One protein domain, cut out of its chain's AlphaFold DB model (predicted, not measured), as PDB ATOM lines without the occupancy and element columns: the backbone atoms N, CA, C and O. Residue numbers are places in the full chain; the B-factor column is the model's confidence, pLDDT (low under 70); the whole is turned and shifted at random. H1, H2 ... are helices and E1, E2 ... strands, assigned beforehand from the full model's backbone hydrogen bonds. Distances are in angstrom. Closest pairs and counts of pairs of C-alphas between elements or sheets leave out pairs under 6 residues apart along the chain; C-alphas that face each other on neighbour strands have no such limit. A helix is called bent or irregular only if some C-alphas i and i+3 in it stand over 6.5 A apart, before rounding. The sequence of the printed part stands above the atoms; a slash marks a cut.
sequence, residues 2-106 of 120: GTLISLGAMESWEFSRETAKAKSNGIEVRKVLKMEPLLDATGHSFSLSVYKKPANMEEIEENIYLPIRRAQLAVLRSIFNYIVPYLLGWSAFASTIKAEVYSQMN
ATOM      1  N   GLY A   2     175.035 184.547 181.001       92.62
ATOM      2  CA  GLY A   2     176.151 185.494 181.166       92.62
ATOM      3  C   GLY A   2     176.395 186.368 179.931       92.62
ATOM      4  O   GLY A   2     176.368 187.583 180.045       92.62
ATOM      5  N   THR A   3     176.458 185.760 178.740       91.94
ATOM      6  CA  THR A   3     176.613 186.491 177.469       91.94
ATOM      7  C   THR A   3     175.524 187.537 177.225       91.94
ATOM      8  O   THR A   3     175.830 188.620 176.756       91.94
ATOM      9  N   LEU A   4     174.260 187.259 177.579       90.12
ATOM     10  CA  LEU A   4     173.172 188.234 177.399       90.12
ATOM     11  C   LEU A   4     173.280 189.401 178.391       90.12
ATOM     12  O   LEU A   4     172.965 190.544 178.054       90.12
ATOM     13  N   ILE A   5     173.705 189.098 179.621       92.56
ATOM     14  CA  ILE A   5     173.926 190.094 180.669       92.56
ATOM     15  C   ILE A   5     175.041 191.058 180.251       92.56
ATOM     16  O   ILE A   5     174.872 192.267 180.400       92.56
ATOM     17  N   SER A   6     176.141 190.533 179.706       91.94
ATOM     18  CA  SER A   6     177.322 191.315 179.329       91.94
ATOM     19  C   SER A   6     177.280 191.899 177.917       91.94
ATOM     20  O   SER A   6     178.212 192.604 177.552       91.94
ATOM     21  N   LEU A   7     176.247 191.607 177.120       90.81
ATOM     22  CA  LEU A   7     176.226 191.972 175.704       90.81
ATOM     23  C   LEU A   7     176.297 193.496 175.494       90.81
ATOM     24  O   LEU A   7     175.502 194.261 176.050       90.81
ATOM     25  N   GLY A   8     177.203 193.947 174.637       87.88
ATOM     26  CA  GLY A   8     177.284 195.331 174.184       87.88
ATOM     27  C   GLY A   8     176.089 195.762 173.322       87.88
ATOM     28  O   GLY A   8     175.295 194.953 172.845       87.88
ATOM     29  N   ALA A   9     175.950 197.072 173.101       86.94
ATOM     30  CA  ALA A   9     174.853 197.624 172.295       86.94
ATOM     31  C   ALA A   9     174.924 197.222 170.809       86.94
ATOM     32  O   ALA A   9     173.885 197.108 170.171       86.94
ATOM     33  N   MET A  10     176.135 196.993 170.292       89.38
ATOM     34  CA  MET A  10     176.403 196.602 168.899       89.38
ATOM     35  C   MET A  10     176.968 195.184 168.785       89.38
ATOM     36  O   MET A  10     177.404 194.770 167.717       89.38
ATOM     37  N   GLU A  11     177.007 194.448 169.893       92.19
ATOM     38  CA  GLU A  11     177.518 193.087 169.885       92.19
ATOM     39  C   GLU A  11     176.430 192.114 169.448       92.19
ATOM     40  O   GLU A  11     175.256 192.251 169.808       92.19
ATOM     41  N   SER A  12     176.858 191.111 168.693       93.69
ATOM     42  CA  SER A  12     176.056 189.963 168.309       93.69
ATOM     43  C   SER A  12     176.519 188.720 169.057       93.69
ATOM     44  O   SER A  12     177.681 188.589 169.446       93.69
ATOM     45  N   TRP A  13     175.615 187.766 169.218       94.62
ATOM     46  CA  TRP A  13     175.914 186.477 169.820       94.62
ATOM     47  C   TRP A  13     175.132 185.367 169.121       94.62
ATOM     48  O   TRP A  13     173.980 185.549 168.734       94.62
ATOM     49  N   GLU A  14     175.760 184.199 168.998       95.62
ATOM     50  CA  GLU A  14     175.157 182.979 168.475       95.62
ATOM     51  C   GLU A  14     175.389 181.811 169.440       95.62
ATOM     52  O   GLU A  14     176.460 181.648 170.032       95.62
ATOM     53  N   PHE A  15     174.367 180.976 169.595       95.00
ATOM     54  CA  PHE A  15     174.424 179.725 170.327       95.00
ATOM     55  C   PHE A  15     173.801 178.609 169.503       95.00
ATOM     56  O   PHE A  15     172.610 178.636 169.189       95.00
ATOM     57  N   SER A  16     174.601 177.591 169.205       93.88
ATOM     58  CA  SER A  16     174.152 176.394 168.507       93.88
ATOM     59  C   SER A  16     174.115 175.192 169.443       93.88
ATOM     60  O   SER A  16     175.075 174.927 170.169       93.88
ATOM     61  N   ARG A  17     173.036 174.415 169.377       92.88
ATOM     62  CA  ARG A  17     172.946 173.090 169.991       92.88
ATOM     63  C   ARG A  17     172.527 172.076 168.944       92.88
ATOM     64  O   ARG A  17     171.485 172.229 168.314       92.88
ATOM     65  N   GLU A  18     173.302 171.013 168.846       87.56
ATOM     66  CA  GLU A  18     172.976 169.845 168.043       87.56
ATOM     67  C   GLU A  18     172.589 168.693 168.972       87.56
ATOM     68  O   GLU A  18     173.238 168.459 169.996       87.56
ATOM     69  N   THR A  19     171.492 168.005 168.676       82.25
ATOM     70  CA  THR A  19     171.135 166.776 169.388       82.25
ATOM     71  C   THR A  19     171.795 165.593 168.700       82.25
ATOM     72  O   THR A  19     171.525 165.338 167.528       82.25
ATOM     73  N   ALA A  20     172.614 164.846 169.441       66.19
ATOM     74  CA  ALA A  20     173.216 163.617 168.943       66.19
ATOM     75  C   ALA A  20     172.139 162.607 168.506       66.19
ATOM     76  O   ALA A  20     171.095 162.476 169.153       66.19
ATOM     77  N   LYS A  21     172.415 161.870 167.425       64.19
ATOM     78  CA  LYS A  21     171.516 160.842 166.885       64.19
ATOM     79  C   LYS A  21     171.195 159.800 167.954       64.19
ATOM     80  O   LYS A  21     172.064 159.041 168.384       64.19
ATOM     81  N   ALA A  22     169.930 159.729 168.362       57.34
ATOM     82  CA  ALA A  22     169.449 158.604 169.150       57.34
ATOM     83  C   ALA A  22     169.499 157.341 168.277       57.34
ATOM     84  O   ALA A  22     168.987 157.343 167.154       57.34
ATOM     85  N   LYS A  23     170.104 156.268 168.806       58.97
ATOM     86  CA  LYS A  23     170.381 154.998 168.104       58.97
ATOM     87  C   LYS A  23     169.159 154.346 167.434       58.97
ATOM     88  O   LYS A  23     169.356 153.484 166.590       58.97
ATOM     89  N   SER A  24     167.931 154.731 167.791       58.88
ATOM     90  CA  SER A  24     166.703 154.136 167.251       58.88
ATOM     91  C   SER A  24     166.042 154.923 166.113       58.88
ATOM     92  O   SER A  24     165.507 154.288 165.216       58.88
ATOM     93  N   ASN A  25     166.096 156.266 166.102       59.38
ATOM     94  CA  ASN A  25     165.271 157.081 165.186       59.38
ATOM     95  C   ASN A  25     166.029 158.141 164.364       59.38
ATOM     96  O   ASN A  25     165.386 158.870 163.620       59.38
ATOM     97  N   GLY A  26     167.362 158.242 164.452       61.84
ATOM     98  CA  GLY A  26     168.221 158.850 163.415       61.84
ATOM     99  C   GLY A  26     167.962 160.303 162.977       61.84
ATOM    100  O   GLY A  26     168.562 160.731 161.995       61.84
ATOM    101  N   ILE A  27     167.100 161.062 163.654       71.25
ATOM    102  CA  ILE A  27     166.829 162.463 163.317       71.25
ATOM    103  C   ILE A  27     167.899 163.335 163.964       71.25
ATOM    104  O   ILE A  27     168.062 163.342 165.185       71.25
ATOM    105  N   GLU A  28     168.600 164.088 163.130       82.31
ATOM    106  CA  GLU A  28     169.530 165.126 163.556       82.31
ATOM    107  C   GLU A  28     168.761 166.443 163.664       82.31
ATOM    108  O   GLU A  28     168.033 166.821 162.740       82.31
ATOM    109  N   VAL A  29     168.860 167.108 164.816       89.31
ATOM    110  CA  VAL A  29     168.249 168.422 165.035       89.31
ATOM    111  C   VAL A  29     169.330 169.389 165.473       89.31
ATOM    112  O   VAL A  29     169.963 169.197 166.514       89.31
ATOM    113  N   ARG A  30     169.492 170.468 164.712       91.94
ATOM    114  CA  ARG A  30     170.366 171.589 165.041       91.94
ATOM    115  C   ARG A  30     169.507 172.812 165.322       91.94
ATOM    116  O   ARG A  30     168.686 173.213 164.510       91.94
ATOM    117  N   LYS A  31     169.693 173.413 166.492       94.75
ATOM    118  CA  LYS A  31     169.027 174.654 166.896       94.75
ATOM    119  C   LYS A  31     170.068 175.750 166.986       94.75
ATOM    120  O   LYS A  31     171.068 175.570 167.680       94.75
ATOM    121  N   VAL A  32     169.832 176.864 166.314       96.25
ATOM    122  CA  VAL A  32     170.706 178.034 166.314       96.25
ATOM    123  C   VAL A  32     169.899 179.218 166.822       96.25
ATOM    124  O   VAL A  32     168.937 179.640 166.188       96.25
ATOM    125  N   LEU A  33     170.274 179.730 167.989       96.44
ATOM    126  CA  LEU A  33     169.735 180.961 168.549       96.44
ATOM    127  C   LEU A  33     170.747 182.074 168.302       96.44
ATOM    128  O   LEU A  33     171.887 181.964 168.751       96.44
ATOM    129  N   LYS A  34     170.333 183.138 167.620       96.12
ATOM    130  CA  LYS A  34     171.161 184.321 167.383       96.12
ATOM    131  C   LYS A  34     170.509 185.561 167.952       96.12
ATOM    132  O   LYS A  34     169.286 185.646 168.080       96.12
ATOM    133  N   MET A  35     171.359 186.515 168.281       95.31
ATOM    134  CA  MET A  35     170.972 187.840 168.701       95.31
ATOM    135  C   MET A  35     171.889 188.854 168.029       95.31
ATOM    136  O   MET A  35     173.105 188.791 168.199       95.31
ATOM    137  N   GLU A  36     171.307 189.783 167.284       95.44
ATOM    138  CA  GLU A  36     172.041 190.765 166.481       95.44
ATOM    139  C   GLU A  36     171.497 192.171 166.739       95.44
ATOM    140  O   GLU A  36     170.298 192.314 166.985       95.44
ATOM    141  N   PRO A  37     172.330 193.221 166.724       94.88
ATOM    142  CA  PRO A  37     171.843 194.588 166.870       94.88
ATOM    143  C   PRO A  37     170.968 194.985 165.674       94.88
ATOM    144  O   PRO A  37     171.241 194.626 164.531       94.88
ATOM    145  N   LEU A  38     169.908 195.750 165.933       92.62
ATOM    146  CA  LEU A  38     169.093 196.341 164.870       92.62
ATOM    147  C   LEU A  38     169.850 197.503 164.201       92.62
ATOM    148  O   LEU A  38     170.584 198.233 164.867       92.62
ATOM    149  N   LEU A  39     169.636 197.710 162.897       89.31
ATOM    150  CA  LEU A  39     170.293 198.772 162.111       89.31
ATOM    151  C   LEU A  39     170.000 200.189 162.630       89.31
ATOM    152  O   LEU A  39     170.832 201.083 162.521       89.31
ATOM    153  N   ASP A  40     168.820 200.388 163.211       87.62
ATOM    154  CA  ASP A  40     168.389 201.642 163.835       87.62
ATOM    155  C   ASP A  40     168.944 201.824 165.264       87.62
ATOM    156  O   ASP A  40     168.634 202.797 165.952       87.62
ATOM    157  N   ALA A  41     169.749 200.864 165.729       83.44
ATOM    158  CA  ALA A  41     170.273 200.751 167.077       83.44
ATOM    159  C   ALA A  41     169.196 200.719 168.179       83.44
ATOM    160  O   ALA A  41     169.539 200.871 169.352       83.44
ATOM    161  N   THR A  42     167.908 200.518 167.885       91.38
ATOM    162  CA  THR A  42     166.829 200.613 168.893       91.38
ATOM    163  C   THR A  42     166.712 199.378 169.790       91.38
ATOM    164  O   THR A  42     165.962 199.376 170.778       91.38
ATOM    165  N   GLY A  43     167.511 198.349 169.514       93.06
ATOM    166  CA  GLY A  43     167.570 197.109 170.270       93.06
ATOM    167  C   GLY A  43     168.284 196.012 169.491       93.06
ATOM    168  O   GLY A  43     169.222 196.284 168.743       93.06
ATOM    169  N   HIS A  44     167.805 194.784 169.659       95.69
ATOM    170  CA  HIS A  44     168.366 193.584 169.050       95.69
ATOM    171  C   HIS A  44     167.267 192.734 168.417       95.69
ATOM    172  O   HIS A  44     166.136 192.712 168.894       95.69
ATOM    173  N   SER A  45     167.598 191.998 167.367       95.25
ATOM    174  CA  SER A  45     166.761 190.945 166.807       95.25
ATOM    175  C   SER A  45     167.158 189.607 167.414       95.25
ATOM    176  O   SER A  45     168.343 189.289 167.466       95.25
ATOM    177  N   PHE A  46     166.182 188.830 167.876       95.75
ATOM    178  CA  PHE A  46     166.364 187.437 168.269       95.75
ATOM    179  C   PHE A  46     165.899 186.549 167.120       95.75
ATOM    180  O   PHE A  46     164.771 186.705 166.651       95.75
ATOM    181  N   SER A  47     166.723 185.592 166.705       96.56
ATOM    182  CA  SER A  47     166.342 184.590 165.707       96.56
ATOM    183  C   SER A  47     166.573 183.185 166.238       96.56
ATOM    184  O   SER A  47     167.667 182.877 166.712       96.56
ATOM    185  N   LEU A  48     165.571 182.321 166.125       97.00
ATOM    186  CA  LEU A  48     165.695 180.901 166.422       97.00
ATOM    187  C   LEU A  48     165.485 180.105 165.138       97.00
ATOM    188  O   LEU A  48     164.351 179.960 164.692       97.00
ATOM    189  N   SER A  49     166.570 179.551 164.607       96.06
ATOM    190  CA  SER A  49     166.545 178.635 163.468       96.06
ATOM    191  C   SER A  49     166.626 177.193 163.964       96.06
ATOM    192  O   SER A  49     167.494 176.846 164.773       96.06
ATOM    193  N   VAL A  50     165.730 176.338 163.488       95.12
ATOM    194  CA  VAL A  50     165.704 174.906 163.774       95.12
ATOM    195  C   VAL A  50     165.838 174.159 162.460       95.12
ATOM    196  O   VAL A  50     164.966 174.234 161.605       95.12
ATOM    197  N   TYR A  51     166.927 173.412 162.346       91.88
ATOM    198  CA  TYR A  51     167.225 172.535 161.229       91.88
ATOM    199  C   TYR A  51     166.958 171.107 161.673       91.88
ATOM    200  O   TYR A  51     167.468 170.658 162.708       91.88
ATOM    201  N   LYS A  52     166.147 170.387 160.912       89.19
ATOM    202  CA  LYS A  52     165.845 168.981 161.143       89.19
ATOM    203  C   LYS A  52     166.199 168.205 159.889       89.19
ATOM    204  O   LYS A  52     165.641 168.468 158.831       89.19
ATOM    205  N   LYS A  53     167.057 167.199 160.036       83.25
ATOM    206  CA  LYS A  53     167.442 166.290 158.956       83.25
ATOM    207  C   LYS A  53     166.942 164.875 159.254       83.25
ATOM    208  O   LYS A  53     167.573 164.145 160.025       83.25
ATOM    209  N   PRO A  54     165.777 164.481 158.714       78.31
ATOM    210  CA  PRO A  54     165.301 163.107 158.792       78.31
ATOM    211  C   PRO A  54     166.132 162.214 157.860       78.31
ATOM    212  O   PRO A  54     166.646 162.676 156.849       78.31
ATOM    213  N   ALA A  55     166.236 160.920 158.167       75.69
ATOM    214  CA  ALA A  55     167.058 159.997 157.377       75.69
ATOM    215  C   ALA A  55     166.617 159.872 155.902       75.69
ATOM    216  O   ALA A  55     167.457 159.652 155.036       75.69
ATOM    217  N   ASN A  56     165.317 160.030 155.628       74.44
ATOM    218  CA  ASN A  56     164.706 159.723 154.328       74.44
ATOM    219  C   ASN A  56     163.888 160.895 153.750       74.44
ATOM    220  O   ASN A  56     163.009 160.674 152.922       74.44
ATOM    221  N   MET A  57     164.096 162.122 154.233       78.25
ATOM    222  CA  MET A  57     163.350 163.307 153.792       78.25
ATOM    223  C   MET A  57     164.292 164.499 153.624       78.25
ATOM    224  O   MET A  57     165.432 164.468 154.089       78.25
ATOM    225  N   GLU A  58     163.794 165.539 152.965       81.12
ATOM    226  CA  GLU A  58     164.490 166.816 152.827       81.12
ATOM    227  C   GLU A  58     164.708 167.491 154.193       81.12
ATOM    228  O   GLU A  58     163.986 167.237 155.165       81.12
ATOM    229  N   GLU A  59     165.749 168.317 154.272       83.12
ATOM    230  CA  GLU A  59     166.048 169.107 155.459       83.12
ATOM    231  C   GLU A  59     164.956 170.157 155.673       83.12
ATOM    232  O   GLU A  59     164.623 170.925 154.775       83.12
ATOM    233  N   ILE A  60     164.383 170.169 156.873       87.62
ATOM    234  CA  ILE A  60     163.366 171.141 157.260       87.62
ATOM    235  C   ILE A  60     164.067 172.246 158.038       87.62
ATOM    236  O   ILE A  60     164.646 171.981 159.095       87.62
ATOM    237  N   GLU A  61     163.976 173.470 157.526       92.06
ATOM    238  CA  GLU A  61     164.409 174.682 158.211       92.06
ATOM    239  C   GLU A  61     163.185 175.504 158.621       92.06
ATOM    240  O   GLU A  61     162.404 175.959 157.788       92.06
ATOM    241  N   GLU A  62     163.036 175.719 159.923       94.50
ATOM    242  CA  GLU A  62     162.061 176.657 160.472       94.50
ATOM    243  C   GLU A  62     162.791 177.779 161.199       94.50
ATOM    244  O   GLU A  62     163.738 177.534 161.949       94.50
ATOM    245  N   ASN A  63     162.340 179.018 161.005       94.75
ATOM    246  CA  ASN A  63     162.953 180.174 161.641       94.75
ATOM    247  C   ASN A  63     161.901 181.140 162.181       94.75
ATOM    248  O   ASN A  63     160.931 181.471 161.501       94.75
ATOM    249  N   ILE A  64     162.115 181.603 163.408       96.19
ATOM    250  CA  ILE A  64     161.288 182.614 164.062       96.19
ATOM    251  C   ILE A  64     162.170 183.805 164.410       96.19
ATOM    252  O   ILE A  64     163.209 183.648 165.051       96.19
ATOM    253  N   TYR A  65     161.699 184.994 164.047       94.94
ATOM    254  CA  TYR A  65     162.368 186.264 164.302       94.94
ATOM    255  C   TYR A  65     161.532 187.133 165.235       94.94
ATOM    256  O   TYR A  65     160.323 187.281 165.046       94.94
ATOM    257  N   LEU A  66     162.179 187.734 166.229       95.19
ATOM    258  CA  LEU A  66     161.538 188.602 167.205       95.19
ATOM    259  C   LEU A  66     162.409 189.837 167.476       95.19
ATOM    260  O   LEU A  66     163.472 189.710 168.088       95.19
ATOM    261  N   PRO A  67     161.971 191.045 167.081       94.75
ATOM    262  CA  PRO A  67     162.653 192.267 167.478       94.75
ATOM    263  C   PRO A  67     162.417 192.554 168.966       94.75
ATOM    264  O   PRO A  67     161.283 192.573 169.447       94.75
ATOM    265  N   ILE A  68     163.499 192.822 169.691       94.44
ATOM    266  CA  ILE A  68     163.519 193.160 171.113       94.44
ATOM    267  C   ILE A  68     164.073 194.572 171.274       94.44
ATOM    268  O   ILE A  68     165.225 194.855 170.948       94.44
ATOM    269  N   ARG A  69     163.268 195.474 171.833       95.00
ATOM    270  CA  ARG A  69     163.693 196.855 172.109       95.00
ATOM    271  C   ARG A  69     164.673 196.909 173.278       95.00
ATOM    272  O   ARG A  69     164.608 196.081 174.188       95.00
ATOM    273  N   ARG A  70     165.489 197.968 173.349       92.06
ATOM    274  CA  ARG A  70     166.407 198.236 174.481       92.06
ATOM    275  C   ARG A  70     165.741 198.099 175.854       92.06
ATOM    276  O   ARG A  70     166.314 197.488 176.750       92.06
ATOM    277  N   ALA A  71     164.526 198.628 176.016       94.75
ATOM    278  CA  ALA A  71     163.794 198.549 177.282       94.75
ATOM    279  C   ALA A  71     163.444 197.099 177.667       94.75
ATOM    280  O   ALA A  71     163.622 196.701 178.813       94.75
ATOM    281  N   GLN A  72     163.004 196.287 176.702       94.81
ATOM    282  CA  GLN A  72     162.703 194.870 176.927       94.81
ATOM    283  C   GLN A  72     163.980 194.078 177.237       94.81
ATOM    284  O   GLN A  72     163.995 193.254 178.150       94.81
ATOM    285  N   LEU A  73     165.077 194.379 176.538       92.81
ATOM    286  CA  LEU A  73     166.376 193.770 176.809       92.81
ATOM    287  C   LEU A  73     166.894 194.119 178.214       92.81
ATOM    288  O   LEU A  73     167.436 193.254 178.897       92.81
ATOM    289  N   ALA A  74     166.685 195.352 178.684       94.50
ATOM    290  CA  ALA A  74     167.040 195.760 180.043       94.50
ATOM    291  C   ALA A  74     166.274 194.953 181.107       94.50
ATOM    292  O   ALA A  74     166.872 194.508 182.087       94.50
ATOM    293  N   VAL A  75     164.983 194.687 180.881       96.56
ATOM    294  CA  VAL A  75     164.179 193.815 181.755       96.56
ATOM    295  C   VAL A  75     164.748 192.394 181.780       96.56
ATOM    296  O   VAL A  75     164.967 191.847 182.861       96.56
ATOM    297  N   LEU A  76     165.070 191.813 180.618       94.62
ATOM    298  CA  LEU A  76     165.680 190.478 180.542       94.62
ATOM    299  C   LEU A  76     167.018 190.413 181.288       94.62
ATOM    300  O   LEU A  76     167.261 189.464 182.033       94.62
ATOM    301  N   ARG A  77     167.867 191.439 181.155       94.94
ATOM    302  CA  ARG A  77     169.129 191.539 181.906       94.94
ATOM    303  C   ARG A  77     168.895 191.593 183.408       94.94
ATOM    304  O   ARG A  77     169.607 190.919 184.149       94.94
ATOM    305  N   SER A  78     167.906 192.357 183.863       97.00
ATOM    306  CA  SER A  78     167.549 192.423 185.281       97.00
ATOM    307  C   SER A  78     167.115 191.056 185.811       97.00
ATOM    308  O   SER A  78     167.614 190.607 186.840       97.00
ATOM    309  N   ILE A  79     166.237 190.358 185.081       97.38
ATOM    310  CA  ILE A  79     165.758 189.017 185.454       97.38
ATOM    311  C   ILE A  79     166.921 188.023 185.496       97.38
ATOM    312  O   ILE A  79     167.025 187.230 186.431       97.38
ATOM    313  N   PHE A  80     167.820 188.066 184.511       96.31
ATOM    314  CA  PHE A  80     168.945 187.139 184.444       96.31
ATOM    315  C   PHE A  80     169.960 187.376 185.558       96.31
ATOM    316  O   PHE A  80     170.398 186.413 186.179       96.31
ATOM    317  N   ASN A  81     170.284 188.631 185.876       95.94
ATOM    318  CA  ASN A  81     171.138 188.935 187.025       95.94
ATOM    319  C   ASN A  81     170.529 188.432 188.337       95.94
ATOM    320  O   ASN A  81     171.237 187.874 189.170       95.94
ATOM    321  N   TYR A  82     169.213 188.584 188.496       96.25
ATOM    322  CA  TYR A  82     168.507 188.114 189.681       96.25
ATOM    323  C   TYR A  82     168.502 186.583 189.806       96.25
ATOM    324  O   TYR A  82     168.764 186.061 190.885       96.25
ATOM    325  N   ILE A  83     168.216 185.848 188.724       97.06
ATOM    326  CA  ILE A  83     167.999 184.392 188.794       97.06
ATOM    327  C   ILE A  83     169.299 183.574 188.806       97.06
ATOM    328  O   ILE A  83     169.307 182.450 189.306       97.06
ATOM    329  N   VAL A  84     170.408 184.107 188.282       96.38
ATOM    330  CA  VAL A  84     171.677 183.366 188.149       96.38
ATOM    331  C   VAL A  84     172.178 182.770 189.478       96.38
ATOM    332  O   VAL A  84     172.464 181.573 189.485       96.38
ATOM    333  N   PRO A  85     172.225 183.497 190.612       94.19
ATOM    334  CA  PRO A  85     172.634 182.916 191.896       94.19
ATOM    335  C   PRO A  85     171.768 181.731 192.345       94.19
ATOM    336  O   PRO A  85     172.276 180.791 192.955       94.19
ATOM    337  N   TYR A  86     170.474 181.748 192.022       95.00
ATOM    338  CA  TYR A  86     169.557 180.655 192.348       95.00
ATOM    339  C   TYR A  86     169.808 179.429 191.465       95.00
ATOM    340  O   TYR A  86     169.847 178.311 191.972       95.00
ATOM    341  N   LEU A  87     170.054 179.624 190.164       95.31
ATOM    342  CA  LEU A  87     170.398 178.530 189.244       95.31
ATOM    343  C   LEU A  87     171.746 177.881 189.578       95.31
ATOM    344  O   LEU A  87     171.918 176.686 189.357       95.31
ATOM    345  N   LEU A  88     172.687 178.656 190.120       94.75
ATOM    346  CA  LEU A  88     173.971 178.156 190.619       94.75
ATOM    347  C   LEU A  88     173.860 177.477 191.996       94.75
ATOM    348  O   LEU A  88     174.850 176.945 192.493       94.75
ATOM    349  N   GLY A  89     172.690 177.522 192.641       92.19
ATOM    350  CA  GLY A  89     172.487 177.004 193.996       92.19
ATOM    351  C   GLY A  89     173.118 177.858 195.102       92.19
ATOM    352  O   GLY A  89     173.020 177.511 196.277       92.19
ATOM    353  N   TRP A  90     173.722 179.004 194.772       93.06
ATOM    354  CA  TRP A  90     174.350 179.901 195.748       93.06
ATOM    355  C   TRP A  90     173.347 180.487 196.737       93.06
ATOM    356  O   TRP A  90     173.711 180.780 197.871       93.06
ATOM    357  N   SER A  91     172.079 180.618 196.349       89.12
ATOM    358  CA  SER A  91     171.017 181.036 197.266       89.12
ATOM    359  C   SER A  91     170.815 180.052 198.423       89.12
ATOM    360  O   SER A  91     170.526 180.485 199.537       89.12
ATOM    361  N   ALA A  92     170.990 178.745 198.186       87.88
ATOM    362  CA  ALA A  92     170.901 177.734 199.235       87.88
ATOM    363  C   ALA A  92     172.050 177.906 200.237       87.88
ATOM    364  O   ALA A  92     171.804 177.963 201.436       87.88
ATOM    365  N   PHE A  93     173.275 178.115 199.749       85.62
ATOM    366  CA  PHE A  93     174.433 178.417 200.592       85.62
ATOM    367  C   PHE A  93     174.277 179.738 201.364       85.62
ATOM    368  O   PHE A  93     174.433 179.780 202.577       85.62
ATOM    369  N   ALA A  94     173.887 180.825 200.697       84.50
ATOM    370  CA  ALA A  94     173.699 182.122 201.349       84.50
ATOM    371  C   ALA A  94     172.653 182.072 202.483       84.50
ATOM    372  O   ALA A  94     172.744 182.833 203.448       84.50
ATOM    373  N   SER A  95     171.673 181.167 202.383       79.44
ATOM    374  CA  SER A  95     170.654 180.970 203.415       79.44
ATOM    375  C   SER A  95     171.180 180.288 204.688       79.44
ATOM    376  O   SER A  95     170.659 180.570 205.768       79.44
ATOM    377  N   THR A  96     172.237 179.468 204.605       79.75
ATOM    378  CA  THR A  96     172.812 178.775 205.774       79.75
ATOM    379  C   THR A  96     173.713 179.678 206.611       79.75
ATOM    380  O   THR A  96     173.758 179.527 207.829       79.75
ATOM    381  N   ILE A  97     174.339 180.691 205.999       74.94
ATOM    382  CA  ILE A  97     175.235 181.641 206.687       74.94
ATOM    383  C   ILE A  97     174.540 182.312 207.881       74.94
ATOM    384  O   ILE A  97     175.147 182.506 208.931       74.94
ATOM    385  N   LYS A  98     173.247 182.644 207.770       61.72
ATOM    386  CA  LYS A  98     172.508 183.242 208.894       61.72
ATOM    387  C   LYS A  98     172.342 182.263 210.060       61.72
ATOM    388  O   LYS A  98     172.474 182.682 211.203       61.72
ATOM    389  N   ALA A  99     172.090 180.982 209.795       57.38
ATOM    390  CA  ALA A  99     171.945 179.972 210.844       57.38
ATOM    391  C   ALA A  99     173.270 179.731 211.593       57.38
ATOM    392  O   ALA A  99     173.284 179.653 212.821       57.38
ATOM    393  N   GLU A 100     174.386 179.694 210.864       54.75
ATOM    394  CA  GLU A 100     175.724 179.501 211.434       54.75
ATOM    395  C   GLU A 100     176.159 180.703 212.286       54.75
ATOM    396  O   GLU A 100     176.569 180.521 213.432       54.75
ATOM    397  N   VAL A 101     175.966 181.939 211.808       54.34
ATOM    398  CA  VAL A 101     176.341 183.160 212.549       54.34
ATOM    399  C   VAL A 101     175.591 183.289 213.882       54.34
ATOM    400  O   VAL A 101     176.208 183.643 214.885       54.34
ATOM    401  N   TYR A 102     174.298 182.947 213.944       52.34
ATOM    402  CA  TYR A 102     173.557 182.932 215.218       52.34
ATOM    403  C   TYR A 102     173.996 181.795 216.153       52.34
ATOM    404  O   TYR A 102     173.998 181.979 217.367       52.34
ATOM    405  N   SER A 103     174.419 180.645 215.618       53.03
ATOM    406  CA  SER A 103     174.981 179.556 216.431       53.03
ATOM    407  C   SER A 103     176.387 179.868 216.973       53.03
ATOM    408  O   SER A 103     176.778 179.363 218.025       53.03
ATOM    409  N   GLN A 104     177.131 180.740 216.284       53.31
ATOM    410  CA  GLN A 104     178.535 181.057 216.557       53.31
ATOM    411  C   GLN A 104     178.731 182.319 217.415       53.31
ATOM    412  O   GLN A 104     179.827 182.561 217.908       53.31
ATOM    413  N   MET A 105     177.671 183.091 217.695       50.06
ATOM    414  CA  MET A 105     177.720 184.211 218.654       50.06
ATOM    415  C   MET A 105     178.058 183.784 220.099       50.06
ATOM    416  O   MET A 105     178.399 184.638 220.913       50.06
ATOM    417  N   ASN A 106     178.040 182.482 220.411       50.84
ATOM    418  CA  ASN A 106     178.499 181.948 221.699       50.84
ATOM    419  C   ASN A 106     180.016 181.694 221.777       50.84
ATOM    420  O   ASN A 106     180.520 181.377 222.855       50.84
TER     421      ASN A 106
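AT A GLANCE: This is residues 2 to 106 of the 120 residues of an uncharacterized protein of Phaseolus angularis (UniProt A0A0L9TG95). A slab of four long antiparallel strands stands as one limb of an open V, and the chain of helices that leaves its end makes the other. E4 runs straight into H2, which turns away from the sheet; short H1 packs on H2, and H3 carries on outward, with residues 95 to 106 sticking out as an arm. The printed part has 105 residues, with three named helices and four named strands in the order H1 E1 E2 E3 E4 H2 H3; the class is mixed, helices and strands. The sheet order is E1 E2 E3 E4, antiparallel throughout. The whole is extended and flat, with a radius of gyration of the C-alphas of 20.8 A and spans of 72 by 47 by 16 A.

HOW THE PARTS SIT: Start at H1, residues 2 to 6, which touches H2, residues 70 to 87, through residues 77 to 81 of H2 alone; the closest C-alphas, of Ile 5 and Arg 77, are 5.2 A apart. H1 is only just not on the sheet, with 4 pairs of C-alphas within 10 A. Next come E1, residues 13 to 19, E2, residues 28 to 37, E3, residues 43 to 53, and E4, residues 60 to 69: a meander, each strand the antiparallel neighbour of the one before. In the hairpin E1 and E2, look at N 15 and O 33, 2.8 A apart; in E2 and E3, at N 32 and O 49, 2.8 A; in E3 and E4, at N 48 and O 64, 2.9 A. The sheet is twisted, its C-alphas lying up to 4.5 A off the best plane. H2 only grazes the sheet with residues 70 to 74; C-alphas 43 and 70, the closest of E3 and H2, are 4.5 A apart. H2 and H3, residues 90 to 104, are close but not clearly touching, nearest at the C-alphas of Pro 85 and Ser 91, 5.9 A, at a steep tilt of 51 degrees, the same way. Every O i to N i+4 pair is within hydrogen-bond range in H1, but 12 of 14 in H2 and 7 of 11 in H3.

IN THESE COORDINATES: Find C-alpha 2 at (176.151, 185.494, 181.166), where H1 begins; it is 6.2 A long. E1 measures 20.3 A, E2 29.7 A, E3 32.8 A and E4 29.7 A. H2, 24.9 A, begins at C-alpha 70, (166.407, 198.236, 174.481); it has a kink of 28 degrees near residue 81 and is only just irregular, C-alphas 82 and 85 being 7.0 A apart. H3, 21.3 A, ends at C-alpha 104, (178.535, 181.057, 216.557).

THE WHOLE: The farthest C-alphas, of Asn 56 and Asn 106, are 72.3 A apart. The printed part has no cut and no long link. Confidence is under 70 at residues 20 to 26 and 98 to 106.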